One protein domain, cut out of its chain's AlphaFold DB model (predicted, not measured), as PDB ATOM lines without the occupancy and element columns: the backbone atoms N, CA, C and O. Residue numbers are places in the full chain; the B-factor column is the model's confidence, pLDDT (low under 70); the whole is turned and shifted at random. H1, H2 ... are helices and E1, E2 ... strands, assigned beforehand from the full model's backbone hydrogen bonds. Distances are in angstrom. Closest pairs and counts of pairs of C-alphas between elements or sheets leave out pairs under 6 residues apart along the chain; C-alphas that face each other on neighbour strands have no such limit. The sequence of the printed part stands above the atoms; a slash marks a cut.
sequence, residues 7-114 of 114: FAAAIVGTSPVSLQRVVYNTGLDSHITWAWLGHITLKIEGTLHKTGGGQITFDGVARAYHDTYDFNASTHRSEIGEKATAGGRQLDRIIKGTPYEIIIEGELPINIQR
ATOM      1  N   PHE A   7     186.866 149.333 192.775       69.44
ATOM      2  CA  PHE A   7     186.255 148.075 192.360       69.44
ATOM      3  C   PHE A   7     186.602 146.887 193.275       69.44
ATOM      4  O   PHE A   7     185.742 146.058 193.574       69.44
ATOM      5  N   ALA A   8     187.848 146.800 193.752       70.38
ATOM      6  CA  ALA A   8     188.276 145.747 194.670       70.38
ATOM      7  C   ALA A   8     187.697 145.944 196.081       70.38
ATOM      8  O   ALA A   8     187.299 144.967 196.714       70.38
ATOM      9  N   ALA A   9     187.607 147.197 196.539       72.12
ATOM     10  CA  ALA A   9     187.097 147.556 197.863       72.12
ATOM     11  C   ALA A   9     185.559 147.553 197.969       72.12
ATOM     12  O   ALA A   9     185.025 147.616 199.074       72.12
ATOM     13  N   ALA A  10     184.844 147.476 196.844       76.88
ATOM     14  CA  ALA A  10     183.387 147.495 196.831       76.88
ATOM     15  C   ALA A  10     182.774 146.296 197.574       76.88
ATOM     16  O   ALA A  10     183.214 145.146 197.413       76.88
ATOM     17  N   ILE A  11     181.728 146.576 198.356       80.94
ATOM     18  CA  ILE A  11     180.901 145.559 199.010       80.94
ATOM     19  C   ILE A  11     180.072 144.801 197.970       80.94
ATOM     20  O   ILE A  11     179.751 145.333 196.910       80.94
ATOM     21  N   VAL A  12     179.720 143.551 198.274       89.12
ATOM     22  CA  VAL A  12     178.723 142.814 197.487       89.12
ATOM     23  C   VAL A  12     177.383 143.548 197.587       89.12
ATOM     24  O   VAL A  12     176.979 143.955 198.675       89.12
ATOM     25  N   GLY A  13     176.708 143.714 196.453       88.88
ATOM     26  CA  GLY A  13     175.518 144.545 196.304       88.88
ATOM     27  C   GLY A  13     175.797 145.792 195.469       88.88
ATOM     28  O   GLY A  13     176.654 145.786 194.589       88.88
ATOM     29  N   THR A  14     175.042 146.857 195.733       92.06
ATOM     30  CA  THR A  14     175.080 148.100 194.953       92.06
ATOM     31  C   THR A  14     175.784 149.200 195.738       92.06
ATOM     32  O   THR A  14     175.455 149.431 196.899       92.06
ATOM     33  N   SER A  15     176.739 149.884 195.113       91.19
ATOM     34  CA  SER A  15     177.488 150.994 195.707       91.19
ATOM     35  C   SER A  15     177.499 152.205 194.770       91.19
ATOM     36  O   SER A  15     177.821 152.046 193.590       91.19
ATOM     37  N   PRO A  16     177.186 153.419 195.258       91.94
ATOM     38  CA  PRO A  16     177.369 154.625 194.467       91.94
ATOM     39  C   PRO A  16     178.862 154.903 194.278       91.94
ATOM     40  O   PRO A  16     179.673 154.724 195.190       91.94
ATOM     41  N   VAL A  17     179.220 155.377 193.091       91.50
ATOM     42  CA  VAL A  17     180.574 155.805 192.746       91.50
ATOM     43  C   VAL A  17     180.528 157.279 192.395       91.50
ATOM     44  O   VAL A  17     179.735 157.698 191.559       91.50
ATOM     45  N   SER A  18     181.400 158.059 193.024       92.62
ATOM     46  CA  SER A  18     181.626 159.461 192.686       92.62
ATOM     47  C   SER A  18     183.115 159.749 192.813       92.62
ATOM     48  O   SER A  18     183.614 160.061 193.896       92.62
ATOM     49  N   LEU A  19     183.827 159.648 191.696       91.25
ATOM     50  CA  LEU A  19     185.223 160.045 191.603       91.25
ATOM     51  C   LEU A  19     185.281 161.486 191.117       91.25
ATOM     52  O   LEU A  19     184.899 161.804 189.991       91.25
ATOM     53  N   GLN A  20     185.755 162.362 191.992       92.88
ATOM     54  CA  GLN A  20     185.950 163.761 191.659       92.88
ATOM     55  C   GLN A  20     187.376 163.988 191.177       92.88
ATOM     56  O   GLN A  20     188.323 163.417 191.715       92.88
ATOM     57  N   ARG A  21     187.509 164.889 190.205       90.94
ATOM     58  CA  ARG A  21     188.789 165.429 189.742       90.94
ATOM     59  C   ARG A  21     189.800 164.370 189.284       90.94
ATOM     60  O   ARG A  21     190.972 164.413 189.650       90.94
ATOM     61  N   VAL A  22     189.346 163.426 188.469       91.00
ATOM     62  CA  VAL A  22     190.206 162.426 187.830       91.00
ATOM     63  C   VAL A  22     190.971 163.091 186.689       91.00
ATOM     64  O   VAL A  22     190.360 163.574 185.742       91.00
ATOM     65  N   VAL A  23     192.301 163.132 186.767       90.88
ATOM     66  CA  VAL A  23     193.131 163.662 185.675       90.88
ATOM     67  C   VAL A  23     193.128 162.672 184.514       90.88
ATOM     68  O   VAL A  23     193.396 161.486 184.712       90.88
ATOM     69  N   TYR A  24     192.845 163.163 183.311       90.06
ATOM     70  CA  TYR A  24     192.794 162.367 182.093       90.06
ATOM     71  C   TYR A  24     193.705 162.960 181.018       90.06
ATOM     72  O   TYR A  24     193.617 164.140 180.695       90.06
ATOM     73  N   ASN A  25     194.593 162.131 180.472       88.81
ATOM     74  CA  ASN A  25     195.473 162.497 179.367       88.81
ATOM     75  C   ASN A  25     194.739 162.238 178.044       88.81
ATOM     76  O   ASN A  25     194.595 161.082 177.647       88.81
ATOM     77  N   THR A  26     194.310 163.293 177.342       87.38
ATOM     78  CA  THR A  26     193.555 163.137 176.085       87.38
ATOM     79  C   THR A  26     194.401 162.586 174.935       87.38
ATOM     80  O   THR A  26     193.856 162.151 173.922       87.38
ATOM     81  N   GLY A  27     195.728 162.581 175.071       84.88
ATOM     82  CA  GLY A  27     196.657 161.985 174.111       84.88
ATOM     83  C   GLY A  27     196.625 160.462 174.091       84.88
ATOM     84  O   GLY A  27     197.128 159.872 173.140       84.88
ATOM     85  N   LEU A  28     196.001 159.831 175.090       87.88
ATOM     86  CA  LEU A  28     195.696 158.400 175.049       87.88
ATOM     87  C   LEU A  28     194.670 158.059 173.957       87.88
ATOM     88  O   LEU A  28     194.744 156.973 173.391       87.88
ATOM     89  N   ASP A  29     193.771 158.995 173.637       86.56
ATOM     90  CA  ASP A  29     192.724 158.804 172.628       86.56
ATOM     91  C   ASP A  29     193.050 159.498 171.299       86.56
ATOM     92  O   ASP A  29     192.763 158.973 170.223       86.56
ATOM     93  N   SER A  30     193.606 160.715 171.351       83.06
ATOM     94  CA  SER A  30     193.800 161.544 170.161       83.06
ATOM     95  C   SER A  30     194.940 162.544 170.322       83.06
ATOM     96  O   SER A  30     194.891 163.462 171.143       83.06
ATOM     97  N   HIS A  31     195.925 162.439 169.427       77.50
ATOM     98  CA  HIS A  31     197.009 163.413 169.278       77.50
ATOM     99  C   HIS A  31     196.497 164.823 168.954       77.50
ATOM    100  O   HIS A  31     197.067 165.818 169.384       77.50
ATOM    101  N   ILE A  32     195.405 164.931 168.191       78.00
ATOM    102  CA  ILE A  32     194.826 166.239 167.862       78.00
ATOM    103  C   ILE A  32     194.194 166.847 169.110       78.00
ATOM    104  O   ILE A  32     194.432 168.014 169.382       78.00
ATOM    105  N   THR A  33     193.434 166.068 169.879       80.75
ATOM    106  CA  THR A  33     192.794 166.540 171.116       80.75
ATOM    107  C   THR A  33     193.842 166.960 172.140       80.75
ATOM    108  O   THR A  33     193.735 168.025 172.734       80.75
ATOM    109  N   TRP A  34     194.908 166.173 172.280       81.62
ATOM    110  CA  TRP A  34     196.051 166.510 173.125       81.62
ATOM    111  C   TRP A  34     196.709 167.846 172.780       81.62
ATOM    112  O   TRP A  34     197.046 168.604 173.685       81.62
ATOM    113  N   ALA A  35     196.846 168.167 171.494       75.81
ATOM    114  CA  ALA A  35     197.530 169.378 171.057       75.81
ATOM    115  C   ALA A  35     196.864 170.684 171.532       75.81
ATOM    116  O   ALA A  35     197.532 171.716 171.535       75.81
ATOM    117  N   TRP A  36     195.584 170.655 171.931       71.94
ATOM    118  CA  TRP A  36     194.881 171.839 172.444       71.94
ATOM    119  C   TRP A  36     194.162 171.650 173.790       71.94
ATOM    120  O   TRP A  36     193.865 172.653 174.421       71.94
ATOM    121  N   LEU A  37     193.898 170.426 174.258       81.94
ATOM    122  CA  LEU A  37     193.343 170.169 175.602       81.94
ATOM    123  C   LEU A  37     194.362 169.595 176.591       81.94
ATOM    124  O   LEU A  37     194.197 169.739 177.796       81.94
ATOM    125  N   GLY A  38     195.402 168.905 176.118       83.56
ATOM    126  CA  GLY A  38     196.392 168.278 176.990       83.56
ATOM    127  C   GLY A  38     195.779 167.350 178.054       83.56
ATOM    128  O   GLY A  38     195.206 166.299 177.755       83.56
ATOM    129  N   HIS A  39     195.951 167.714 179.326       87.56
ATOM    130  CA  HIS A  39     195.345 166.992 180.441       87.56
ATOM    131  C   HIS A  39     194.079 167.697 180.906       87.56
ATOM    132  O   HIS A  39     194.152 168.811 181.414       87.56
ATOM    133  N   ILE A  40     192.956 166.990 180.864       89.94
ATOM    134  CA  ILE A  40     191.685 167.494 181.381       89.94
ATOM    135  C   ILE A  40     191.355 166.863 182.730       89.94
ATOM    136  O   ILE A  40     191.899 165.829 183.128       89.94
ATOM    137  N   THR A  41     190.426 167.487 183.443       92.56
ATOM    138  CA  THR A  41     189.901 166.962 184.702       92.56
ATOM    139  C   THR A  41     188.499 166.413 184.474       92.56
ATOM    140  O   THR A  41     187.630 167.120 183.974       92.56
ATOM    141  N   LEU A  42     188.260 165.167 184.878       94.62
ATOM    142  CA  LEU A  42     186.979 164.479 184.753       94.62
ATOM    143  C   LEU A  42     186.306 164.270 186.115       94.62
ATOM    144  O   LEU A  42     186.949 164.141 187.161       94.62
ATOM    145  N   LYS A  43     184.982 164.181 186.086       95.25
ATOM    146  CA  LYS A  43     184.117 163.682 187.149       95.25
ATOM    147  C   LYS A  43     183.452 162.408 186.646       95.25
ATOM    148  O   LYS A  43     182.827 162.431 185.590       95.25
ATOM    149  N   ILE A  44     183.589 161.316 187.390       95.81
ATOM    150  CA  ILE A  44     182.971 160.030 187.053       95.81
ATOM    151  C   ILE A  44     181.960 159.696 188.134       95.81
ATOM    152  O   ILE A  44     182.318 159.586 189.309       95.81
ATOM    153  N   GLU A  45     180.708 159.523 187.737       96.25
ATOM    154  CA  GLU A  45     179.615 159.200 188.645       96.25
ATOM    155  C   GLU A  45     178.787 158.054 188.098       96.25
ATOM    156  O   GLU A  45     178.579 157.945 186.895       96.25
ATOM    157  N   GLY A  46     178.312 157.187 188.982       95.25
ATOM    158  CA  GLY A  46     177.514 156.048 188.570       95.25
ATOM    159  C   GLY A  46     177.255 155.077 189.699       95.25
ATOM    160  O   GLY A  46     177.431 155.381 190.881       95.25
ATOM    161  N   THR A  47     176.853 153.882 189.303       94.56
ATOM    162  CA  THR A  47     176.495 152.798 190.198       94.56
ATOM    163  C   THR A  47     177.350 151.587 189.882       94.56
ATOM    164  O   THR A  47     177.470 151.168 188.734       94.56
ATOM    165  N   LEU A  48     177.953 151.027 190.923       92.56
ATOM    166  CA  LEU A  48     178.696 149.785 190.863       92.56
ATOM    167  C   LEU A  48     177.859 148.672 191.479       92.56
ATOM    168  O   LEU A  48     177.415 148.798 192.618       92.56
ATOM    169  N   HIS A  49     177.694 147.568 190.766       92.81
ATOM    170  CA  HIS A  49     177.050 146.372 191.275       92.81
ATOM    171  C   HIS A  49     178.047 145.214 191.297       92.81
ATOM    172  O   HIS A  49     178.639 144.862 190.278       92.81
ATOM    173  N   LYS A  50     178.240 144.616 192.474       91.56
ATOM    174  CA  LYS A  50     179.131 143.473 192.681       91.56
ATOM    175  C   LYS A  50     178.329 142.274 193.158       91.56
ATOM    176  O   LYS A  50     177.666 142.340 194.190       91.56
ATOM    177  N   THR A  51     178.402 141.163 192.436       89.19
ATOM    178  CA  THR A  51     177.718 139.925 192.826       89.19
ATOM    179  C   THR A  51     178.515 139.170 193.891       89.19
ATOM    180  O   THR A  51     179.728 139.341 194.028       89.19
ATOM    181  N   GLY A  52     177.850 138.281 194.637       85.62
ATOM    182  CA  GLY A  52     178.521 137.395 195.600       85.62
ATOM    183  C   GLY A  52     179.527 136.431 194.953       85.62
ATOM    184  O   GLY A  52     180.434 135.958 195.626       85.62
ATOM    185  N   GLY A  53     179.400 136.192 193.641       83.50
ATOM    186  CA  GLY A  53     180.357 135.429 192.833       83.50
ATOM    187  C   GLY A  53     181.549 136.248 192.326       83.50
ATOM    188  O   GLY A  53     182.398 135.700 191.631       83.50
ATOM    189  N   GLY A  54     181.624 137.543 192.652       83.12
ATOM    190  CA  GLY A  54     182.743 138.416 192.295       83.12
ATOM    191  C   GLY A  54     182.635 139.113 190.936       83.12
ATOM    192  O   GLY A  54     183.546 139.869 190.609       83.12
ATOM    193  N   GLN A  55     181.545 138.917 190.181       88.50
ATOM    194  CA  GLN A  55     181.275 139.703 188.969       88.50
ATOM    195  C   GLN A  55     180.967 141.148 189.331       88.50
ATOM    196  O   GLN A  55     180.311 141.417 190.343       88.50
ATOM    197  N   ILE A  56     181.416 142.064 188.484       90.06
ATOM    198  CA  ILE A  56     181.299 143.497 188.698       90.06
ATOM    199  C   ILE A  56     180.719 144.149 187.445       90.06
ATOM    200  O   ILE A  56     181.263 144.010 186.353       90.06
ATOM    201  N   THR A  57     179.652 144.924 187.620       92.81
ATOM    202  CA  THR A  57     179.113 145.809 186.587       92.81
ATOM    203  C   THR A  57     179.146 147.253 187.065       92.81
ATOM    204  O   THR A  57     178.855 147.536 188.225       92.81
ATOM    205  N   PHE A  58     179.531 148.170 186.186       93.69
ATOM    206  CA  PHE A  58     179.512 149.603 186.448       93.69
ATOM    207  C   PHE A  58     178.732 150.318 185.356       93.69
ATOM    208  O   PHE A  58     179.045 150.161 184.177       93.69
ATOM    209  N   ASP A  59     177.778 151.134 185.787       96.38
ATOM    210  CA  ASP A  59     176.917 151.951 184.945       96.38
ATOM    211  C   ASP A  59     177.012 153.400 185.412       96.38
ATOM    212  O   ASP A  59     176.617 153.734 186.533       96.38
ATOM    213  N   GLY A  60     177.557 154.273 184.572       95.94
ATOM    214  CA  GLY A  60     177.797 155.658 184.953       95.94
ATOM    215  C   GLY A  60     178.061 156.583 183.783       95.94
ATOM    216  O   GLY A  60     177.870 156.228 182.623       95.94
ATOM    217  N   VAL A  61     178.517 157.787 184.110       97.44
ATOM    218  CA  VAL A  61     178.874 158.833 183.157       97.44
ATOM    219  C   VAL A  61     180.193 159.488 183.548       97.44
ATOM    220  O   VAL A  61     180.500 159.647 184.734       97.44
ATOM    221  N   ALA A  62     180.960 159.900 182.543       96.06
ATOM    222  CA  ALA A  62     182.054 160.844 182.699       96.06
ATOM    223  C   ALA A  62     181.639 162.227 182.190       96.06
ATOM    224  O   ALA A  62     181.075 162.363 181.105       96.06
ATOM    225  N   ARG A  63     181.965 163.251 182.978       97.00
ATOM    226  CA  ARG A  63     181.832 164.672 182.640       97.00
ATOM    227  C   ARG A  63     183.177 165.347 182.775       97.00
ATOM    228  O   ARG A  63     183.881 165.090 183.750       97.00
ATOM    229  N   ALA A  64     183.526 166.220 181.847       93.88
ATOM    230  CA  ALA A  64     184.699 167.060 182.011       93.88
ATOM    231  C   ALA A  64     184.351 168.302 182.836       93.88
ATOM    232  O   ALA A  64     183.249 168.841 182.752       93.88
ATOM    233  N   TYR A  65     185.295 168.747 183.658       92.31
ATOM    234  CA  TYR A  65     185.287 170.124 184.135       92.31
ATOM    235  C   TYR A  65     185.709 171.036 182.983       92.31
ATOM    236  O   TYR A  65     186.405 170.594 182.067       92.31
ATOM    237  N   HIS A  66     185.322 172.307 183.050       89.56
ATOM    238  CA  HIS A  66     185.874 173.299 182.139       89.56
ATOM    239  C   HIS A  66     187.383 173.365 182.324       89.56
ATOM    240  O   HIS A  66     187.890 173.257 183.449       89.56
ATOM    241  N   ASP A  67     188.075 173.536 181.210       81.56
ATOM    242  CA  ASP A  67     189.520 173.631 181.198       81.56
ATOM    243  C   ASP A  67     189.952 175.047 180.837       81.56
ATOM    244  O   ASP A  67     189.231 175.787 180.170       81.56
ATOM    245  N   THR A  68     191.122 175.457 181.311       79.44
ATOM    246  CA  THR A  68     191.681 176.756 180.938       79.44
ATOM    247  C   THR A  68     192.764 176.533 179.910       79.44
ATOM    248  O   THR A  68     193.823 175.997 180.226       79.44
ATOM    249  N   TYR A  69     192.523 177.014 178.696       70.75
ATOM    250  CA  TYR A  69     193.561 177.039 177.690       70.75
ATOM    251  C   TYR A  69     194.537 178.165 178.003       70.75
ATOM    252  O   TYR A  69     194.260 179.342 177.744       70.75
ATOM    253  N   ASP A  70     195.692 177.811 178.562       64.94
ATOM    254  CA  ASP A  70     196.849 178.687 178.581       64.94
ATOM    255  C   ASP A  70     197.715 178.392 177.346       64.94
ATOM    256  O   ASP A  70     197.996 177.252 176.984       64.94
ATOM    257  N   PHE A  71     198.133 179.428 176.618       57.06
ATOM    258  CA  PHE A  71     198.996 179.290 175.433       57.06
ATOM    259  C   PHE A  71     200.443 178.907 175.822       57.06
ATOM    260  O   PHE A  71     201.433 179.455 175.313       57.06
ATOM    261  N   ASN A  72     200.603 178.008 176.792       56.03
ATOM    262  CA  ASN A  72     201.885 177.656 177.355       56.03
ATOM    263  C   ASN A  72     202.767 176.967 176.303       56.03
ATOM    264  O   ASN A  72     202.484 175.867 175.826       56.03
ATOM    265  N   ALA A  73     203.896 177.623 175.998       50.12
ATOM    266  CA  ALA A  73     205.162 176.914 176.108       50.12
ATOM    267  C   ALA A  73     205.334 175.613 175.355       50.12
ATOM    268  O   ALA A  73     205.733 175.524 174.198       50.12
ATOM    269  N   SER A  74     205.260 174.614 176.206       51.75
ATOM    270  CA  SER A  74     206.127 173.460 176.196       51.75
ATOM    271  C   SER A  74     205.415 172.236 175.657       51.75
ATOM    272  O   SER A  74     206.079 171.287 175.265       51.75
ATOM    273  N   THR A  75     204.083 172.264 175.639       51.41
ATOM    274  CA  THR A  75     203.243 171.110 175.308       51.41
ATOM    275  C   THR A  75     202.404 171.370 174.063       51.41
ATOM    276  O   THR A  75     202.352 170.520 173.184       51.41
ATOM    277  N   HIS A  76     201.814 172.563 173.937       55.53
ATOM    278  CA  HIS A  76     200.900 172.876 172.831       55.53
ATOM    279  C   HIS A  76     201.620 173.509 171.618       55.53
ATOM    280  O   HIS A  76     201.239 173.268 170.472       55.53
ATOM    281  N   ARG A  77     202.711 174.273 171.836       53.06
ATOM    282  CA  ARG A  77     203.466 174.936 170.745       53.06
ATOM    283  C   ARG A  77     204.233 173.971 169.851       53.06
ATOM    284  O   ARG A  77     204.360 174.240 168.662       53.06
ATOM    285  N   SER A  78     204.788 172.897 170.411       54.19
ATOM    286  CA  SER A  78     205.577 171.937 169.636       54.19
ATOM    287  C   SER A  78     204.694 171.207 168.629       54.19
ATOM    288  O   SER A  78     205.029 171.163 167.454       54.19
ATOM    289  N   GLU A  79     203.525 170.723 169.045       54.72
ATOM    290  CA  GLU A  79     202.706 169.874 168.179       54.72
ATOM    291  C   GLU A  79     201.861 170.662 167.162       54.72
ATOM    292  O   GLU A  79     201.761 170.259 165.999       54.72
ATOM    293  N   ILE A  80     201.300 171.817 167.550       56.97
ATOM    294  CA  ILE A  80     200.617 172.710 166.598       56.97
ATOM    295  C   ILE A  80     201.643 173.356 165.652       56.97
ATOM    296  O   ILE A  80     201.400 173.432 164.447       56.97
ATOM    297  N   GLY A  81     202.809 173.761 166.168       51.28
ATOM    298  CA  GLY A  81     203.892 174.360 165.384       51.28
ATOM    299  C   GLY A  81     204.562 173.393 164.401       51.28
ATOM    300  O   GLY A  81     204.978 173.816 163.322       51.28
ATOM    301  N   GLU A  82     204.625 172.096 164.719       54.09
ATOM    302  CA  GLU A  82     205.094 171.054 163.792       54.09
ATOM    303  C   GLU A  82     204.072 170.751 162.688       54.09
ATOM    304  O   GLU A  82     204.452 170.613 161.521       54.09
ATOM    305  N   LYS A  83     202.772 170.695 163.018       55.91
ATOM    306  CA  LYS A  83     201.701 170.435 162.035       55.91
ATOM    307  C   LYS A  83     201.398 171.646 161.142       55.91
ATOM    308  O   LYS A  83     200.949 171.474 160.010       55.91
ATOM    309  N   ALA A  84     201.673 172.866 161.601       54.16
ATOM    310  CA  ALA A  84     201.446 174.096 160.847       54.16
ATOM    311  C   ALA A  84     202.684 174.505 160.020       54.16
ATOM    312  O   ALA A  84     203.478 175.371 160.395       54.16
ATOM    313  N   THR A  85     202.854 173.901 158.842       54.12
ATOM    314  CA  THR A  85     203.921 174.248 157.886       54.12
ATOM    315  C   THR A  85     203.845 175.725 157.463       54.12
ATOM    316  O   THR A  85     202.763 176.215 157.164       54.12
ATOM    317  N   ALA A  86     204.993 176.421 157.417       50.56
ATOM    318  CA  ALA A  86     205.250 177.824 157.015       50.56
ATOM    319  C   ALA A  86     204.386 178.944 157.656       50.56
ATOM    320  O   ALA A  86     204.952 179.916 158.151       50.56
ATOM    321  N   GLY A  87     203.059 178.818 157.699       48.94
ATOM    322  CA  GLY A  87     202.138 179.760 158.342       48.94
ATOM    323  C   GLY A  87     202.115 179.675 159.874       48.94
ATOM    324  O   GLY A  87     201.903 180.696 160.526       48.94
ATOM    325  N   GLY A  88     202.410 178.506 160.464       48.72
ATOM    326  CA  GLY A  88     202.412 178.301 161.923       48.72
ATOM    327  C   GLY A  88     203.412 179.189 162.659       48.72
ATOM    328  O   GLY A  88     203.053 179.899 163.591       48.72
ATOM    329  N   ARG A  89     204.639 179.287 162.129       50.06
ATOM    330  CA  ARG A  89     205.711 180.136 162.686       50.06
ATOM    331  C   ARG A  89     205.382 181.635 162.667       50.06
ATOM    332  O   ARG A  89     205.981 182.399 163.423       50.06
ATOM    333  N   GLN A  90     204.482 182.067 161.780       49.97
ATOM    334  CA  GLN A  90     204.038 183.460 161.681       49.97
ATOM    335  C   GLN A  90     202.931 183.752 162.707       49.97
ATOM    336  O   GLN A  90     202.979 184.784 163.373       49.97
ATOM    337  N   LEU A  91     201.984 182.822 162.883       49.25
ATOM    338  CA  LEU A  91     200.944 182.878 163.919       49.25
ATOM    339  C   LEU A  91     201.543 182.816 165.336       49.25
ATOM    340  O   LEU A  91     201.138 183.601 166.194       49.25
ATOM    341  N   ASP A  92     202.585 182.006 165.545       48.56
ATOM    342  CA  ASP A  92     203.307 181.862 166.823       48.56
ATOM    343  C   ASP A  92     203.888 183.176 167.370       48.56
ATOM    344  O   ASP A  92     204.045 183.342 168.579       48.56
ATOM    345  N   ARG A  93     204.224 184.133 166.494       50.94
ATOM    346  CA  ARG A  93     204.757 185.450 166.895       50.94
ATOM    347  C   ARG A  93     203.665 186.487 167.166       50.94
ATOM    348  O   ARG A  93     203.940 187.496 167.812       50.94
ATOM    349  N   ILE A  94     202.458 186.264 166.646       49.12
ATOM    350  CA  ILE A  94     201.339 187.216 166.691       49.12
ATOM    351  C   ILE A  94     200.411 186.899 167.863       49.12
ATOM    352  O   ILE A  94     199.885 187.812 168.502       49.12
ATOM    353  N   ILE A  95     200.238 185.617 168.185       52.31
ATOM    354  CA  ILE A  95     199.342 185.181 169.249       52.31
ATOM    355  C   ILE A  95     200.051 185.364 170.599       52.31
ATOM    356  O   ILE A  95     200.566 184.431 171.209       52.31
ATOM    357  N   LYS A  96     200.033 186.600 171.115       53.44
ATOM    358  CA  LYS A  96     200.042 186.852 172.566       53.44
ATOM    359  C   LYS A  96     198.710 186.346 173.122       53.44
ATOM    360  O   LYS A  96     197.817 187.128 173.437       53.44
ATOM    361  N   GLY A  97     198.540 185.028 173.096       58.16
ATOM    362  CA  GLY A  97     197.274 184.379 173.375       58.16
ATOM    363  C   GLY A  97     196.844 184.691 174.795       58.16
ATOM    364  O   GLY A  97     197.550 184.382 175.752       58.16
ATOM    365  N   THR A  98     195.709 185.369 174.921       67.12
ATOM    366  CA  THR A  98     195.071 185.567 176.219       67.12
ATOM    367  C   THR A  98     194.446 184.233 176.618       67.12
ATOM    368  O   THR A  98     193.773 183.639 175.772       67.12
ATOM    369  N   PRO A  99     194.682 183.736 177.846       73.12
ATOM    370  CA  PRO A  99     194.023 182.528 178.310       73.12
ATOM    371  C   PRO A  99     192.508 182.656 178.175       73.12
ATOM    372  O   PRO A  99     191.947 183.717 178.460       73.12
ATOM    373  N   TYR A 100     191.860 181.585 177.736       75.75
ATOM    374  CA  TYR A 100     190.407 181.510 177.655       75.75
ATOM    375  C   TYR A 100     189.926 180.172 178.208       75.75
ATOM    376  O   TYR A 100     190.657 179.181 178.220       75.75
ATOM    377  N   GLU A 101     188.697 180.162 178.706       85.50
ATOM    378  CA  GLU A 101     188.058 178.956 179.213       85.50
ATOM    379  C   GLU A 101     187.502 178.134 178.045       85.50
ATOM    380  O   GLU A 101     186.821 178.660 177.161       85.50
ATOM    381  N   ILE A 102     187.793 176.838 178.052       84.38
ATOM    382  CA  ILE A 102     187.170 175.850 177.185       84.38
ATOM    383  C   ILE A 102     186.059 175.181 177.985       84.38
ATOM    384  O   ILE A 102     186.299 174.423 178.929       84.38
ATOM    385  N   ILE A 103     184.827 175.447 177.569       91.75
ATOM    386  CA  ILE A 103     183.644 174.784 178.101       91.75
ATOM    387  C   ILE A 103     183.542 173.411 177.430       91.75
ATOM    388  O   ILE A 103     183.392 173.318 176.211       91.75
ATOM    389  N   ILE A 104     183.639 172.346 178.225       90.88
ATOM    390  CA  ILE A 104     183.455 170.968 177.762       90.88
ATOM    391  C   ILE A 104     182.117 170.475 178.307       90.88
ATOM    392  O   ILE A 104     182.005 170.100 179.472       90.88
ATOM    393  N   GLU A 105     181.097 170.506 177.456       93.38
ATOM    394  CA  GLU A 105     179.744 170.073 177.805       93.38
ATOM    395  C   GLU A 105     179.477 168.629 177.373       93.38
ATOM    396  O   GLU A 105     180.119 168.084 176.474       93.38
ATOM    397  N   GLY A 106     178.469 168.028 178.000       94.38
ATOM    398  CA  GLY A 106     178.003 166.685 177.686       94.38
ATOM    399  C   GLY A 106     178.461 165.622 178.679       94.38
ATOM    400  O   GLY A 106     179.196 165.871 179.635       94.38
ATOM    401  N   GLU A 107     177.960 164.414 178.446       95.50
ATOM    402  CA  GLU A 107     178.190 163.238 179.277       95.50
ATOM    403  C   GLU A 107     178.581 162.066 178.384       95.50
ATOM    404  O   GLU A 107     177.912 161.786 177.387       95.50
ATOM    405  N   LEU A 108     179.656 161.366 178.750       95.56
ATOM    406  CA  LEU A 108     180.041 160.117 178.104       95.56
ATOM    407  C   LEU A 108     179.529 158.945 178.952       95.56
ATOM    408  O   LEU A 108     180.029 158.769 180.069       95.56
ATOM    409  N   PRO A 109     178.569 158.136 178.466       96.38
ATOM    410  CA  PRO A 109     178.118 156.957 179.192       96.38
ATOM    411  C   PRO A 109     179.232 155.911 179.276       96.38
ATOM    412  O   PRO A 109     179.933 155.634 178.303       96.38
ATOM    413  N   ILE A 110     179.368 155.303 180.452       94.38
ATOM    414  CA  ILE A 110     180.315 154.231 180.744       94.38
ATOM    415  C   ILE A 110     179.514 153.012 181.188       94.38
ATOM    416  O   ILE A 110     178.807 153.062 182.194       94.38
ATOM    417  N   ASN A 111     179.681 151.908 180.463       94.38
ATOM    418  CA  ASN A 111     179.198 150.592 180.858       94.38
ATOM    419  C   ASN A 111     180.385 149.625 180.869       94.38
ATOM    420  O   ASN A 111     181.049 149.439 179.847       94.38
ATOM    421  N   ILE A 112     180.687 149.054 182.032       89.81
ATOM    422  CA  ILE A 112     181.774 148.085 182.208       89.81
ATOM    423  C   ILE A 112     181.193 146.826 182.837       89.81
ATOM    424  O   ILE A 112     180.433 146.906 183.798       89.81
ATOM    425  N   GLN A 113     181.603 145.666 182.331       89.69
ATOM    426  CA  GLN A 113     181.243 144.356 182.870       89.69
ATOM    427  C   GLN A 113     182.515 143.517 182.990       89.69
ATOM    428  O   GLN A 113     183.298 143.449 182.037       89.69
ATOM    429  N   ARG A 114     182.753 142.926 184.163       78.75
ATOM    430  CA  ARG A 114     183.947 142.125 184.448       78.75
ATOM    431  C   ARG A 114     183.651 140.929 185.341       78.75
ATOM    432  O   ARG A 114     182.804 141.055 186.252       78.75
TER     433      ARG A 114
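AT A GLANCE: This is residues 7 to 114 of the 114 residues of the protein "Lipid II-degrading bacteriocin" of Pseudomonas helleri (UniProt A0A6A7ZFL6). The model is a long rod with a twisted sheet of four strands, E1, E2, E3 and E6, at one end and two short helices, H2 and H3, at the other. A small two-strand ribbon, E4 and E5, lies between these ends, and H1 sits between the large sheet and H2. The printed part has 108 residues, with six named strands and three named helices in the order E1 H1 E2 E3 E4 H2 H3 E5 E6. The larger sheet runs E1 E2 E3 E6, antiparallel throughout, E4 and E5 are antiparallel too, and the class is mixed, helices and strands. The whole is only just loose, close to extended, with a radius of gyration of the C-alphas of 19.2 A and spans of 62 by 22 by 20 A.

HOW THE PARTS SIT: E1, residues 13 to 25, bends by 71 degrees at residue 21 and is an edge strand. H1, residues 31 to 37, is only just on the sheet, with 5 pairs of C-alphas within 10 A, and only grazes it. E2, residues 39 to 50, is antiparallel to E1 at 166 degrees, with N 15 and O 48 2.8 A apart, within hydrogen-bond range. E3, residues 56 to 64, forms a hairpin with E2, with N 47 and O 59 at 2.8 A. E3 runs on into E4, residues 67 to 69, at 41 degrees. H2, residues 76 to 83, touches H1, the closest C-alphas being those of Ala 35 and His 76, 5.2 A apart; they run opposite ways at a tilt of 36 degrees, only just steep. H3, residues 88 to 94, forms a helical hairpin with H2, and the closest C-alphas are those of Gly 81 and Gly 88, 5.4 A apart. E5, residues 100 to 102, is antiparallel to E4, with N 102 and O 67 at 2.8 A. E6, residues 108 to 113, is antiparallel to E3 at 163 degrees, with N 60 and O 110 at 2.9 A. Every O i to N i+4 pair is within hydrogen-bond range in H2, against 2 of 3 in H1 and 1 of 3 in H3, where 3 of 4 O i to N i+3 pairs are within range.

IN THESE COORDINATES: E1 begins at C-alpha 13 (175.518, 144.545, 196.304) and measures 31.7 A, E2 31.1 A, E3 24.7 A and E6 16.5 A. H3 ends at C-alpha 94 (201.339, 187.216, 166.691), and E6 ends at C-alpha 113 (181.243, 144.356, 182.870).

THE WHOLE: The C-alphas farthest apart, those of Gly 52 and Gln 90, are 62.6 A apart. The printed part has no cut and no long link. The mean pLDDT of the printed part is 78.7; residue 7 and residues 70 to 98 are under 70.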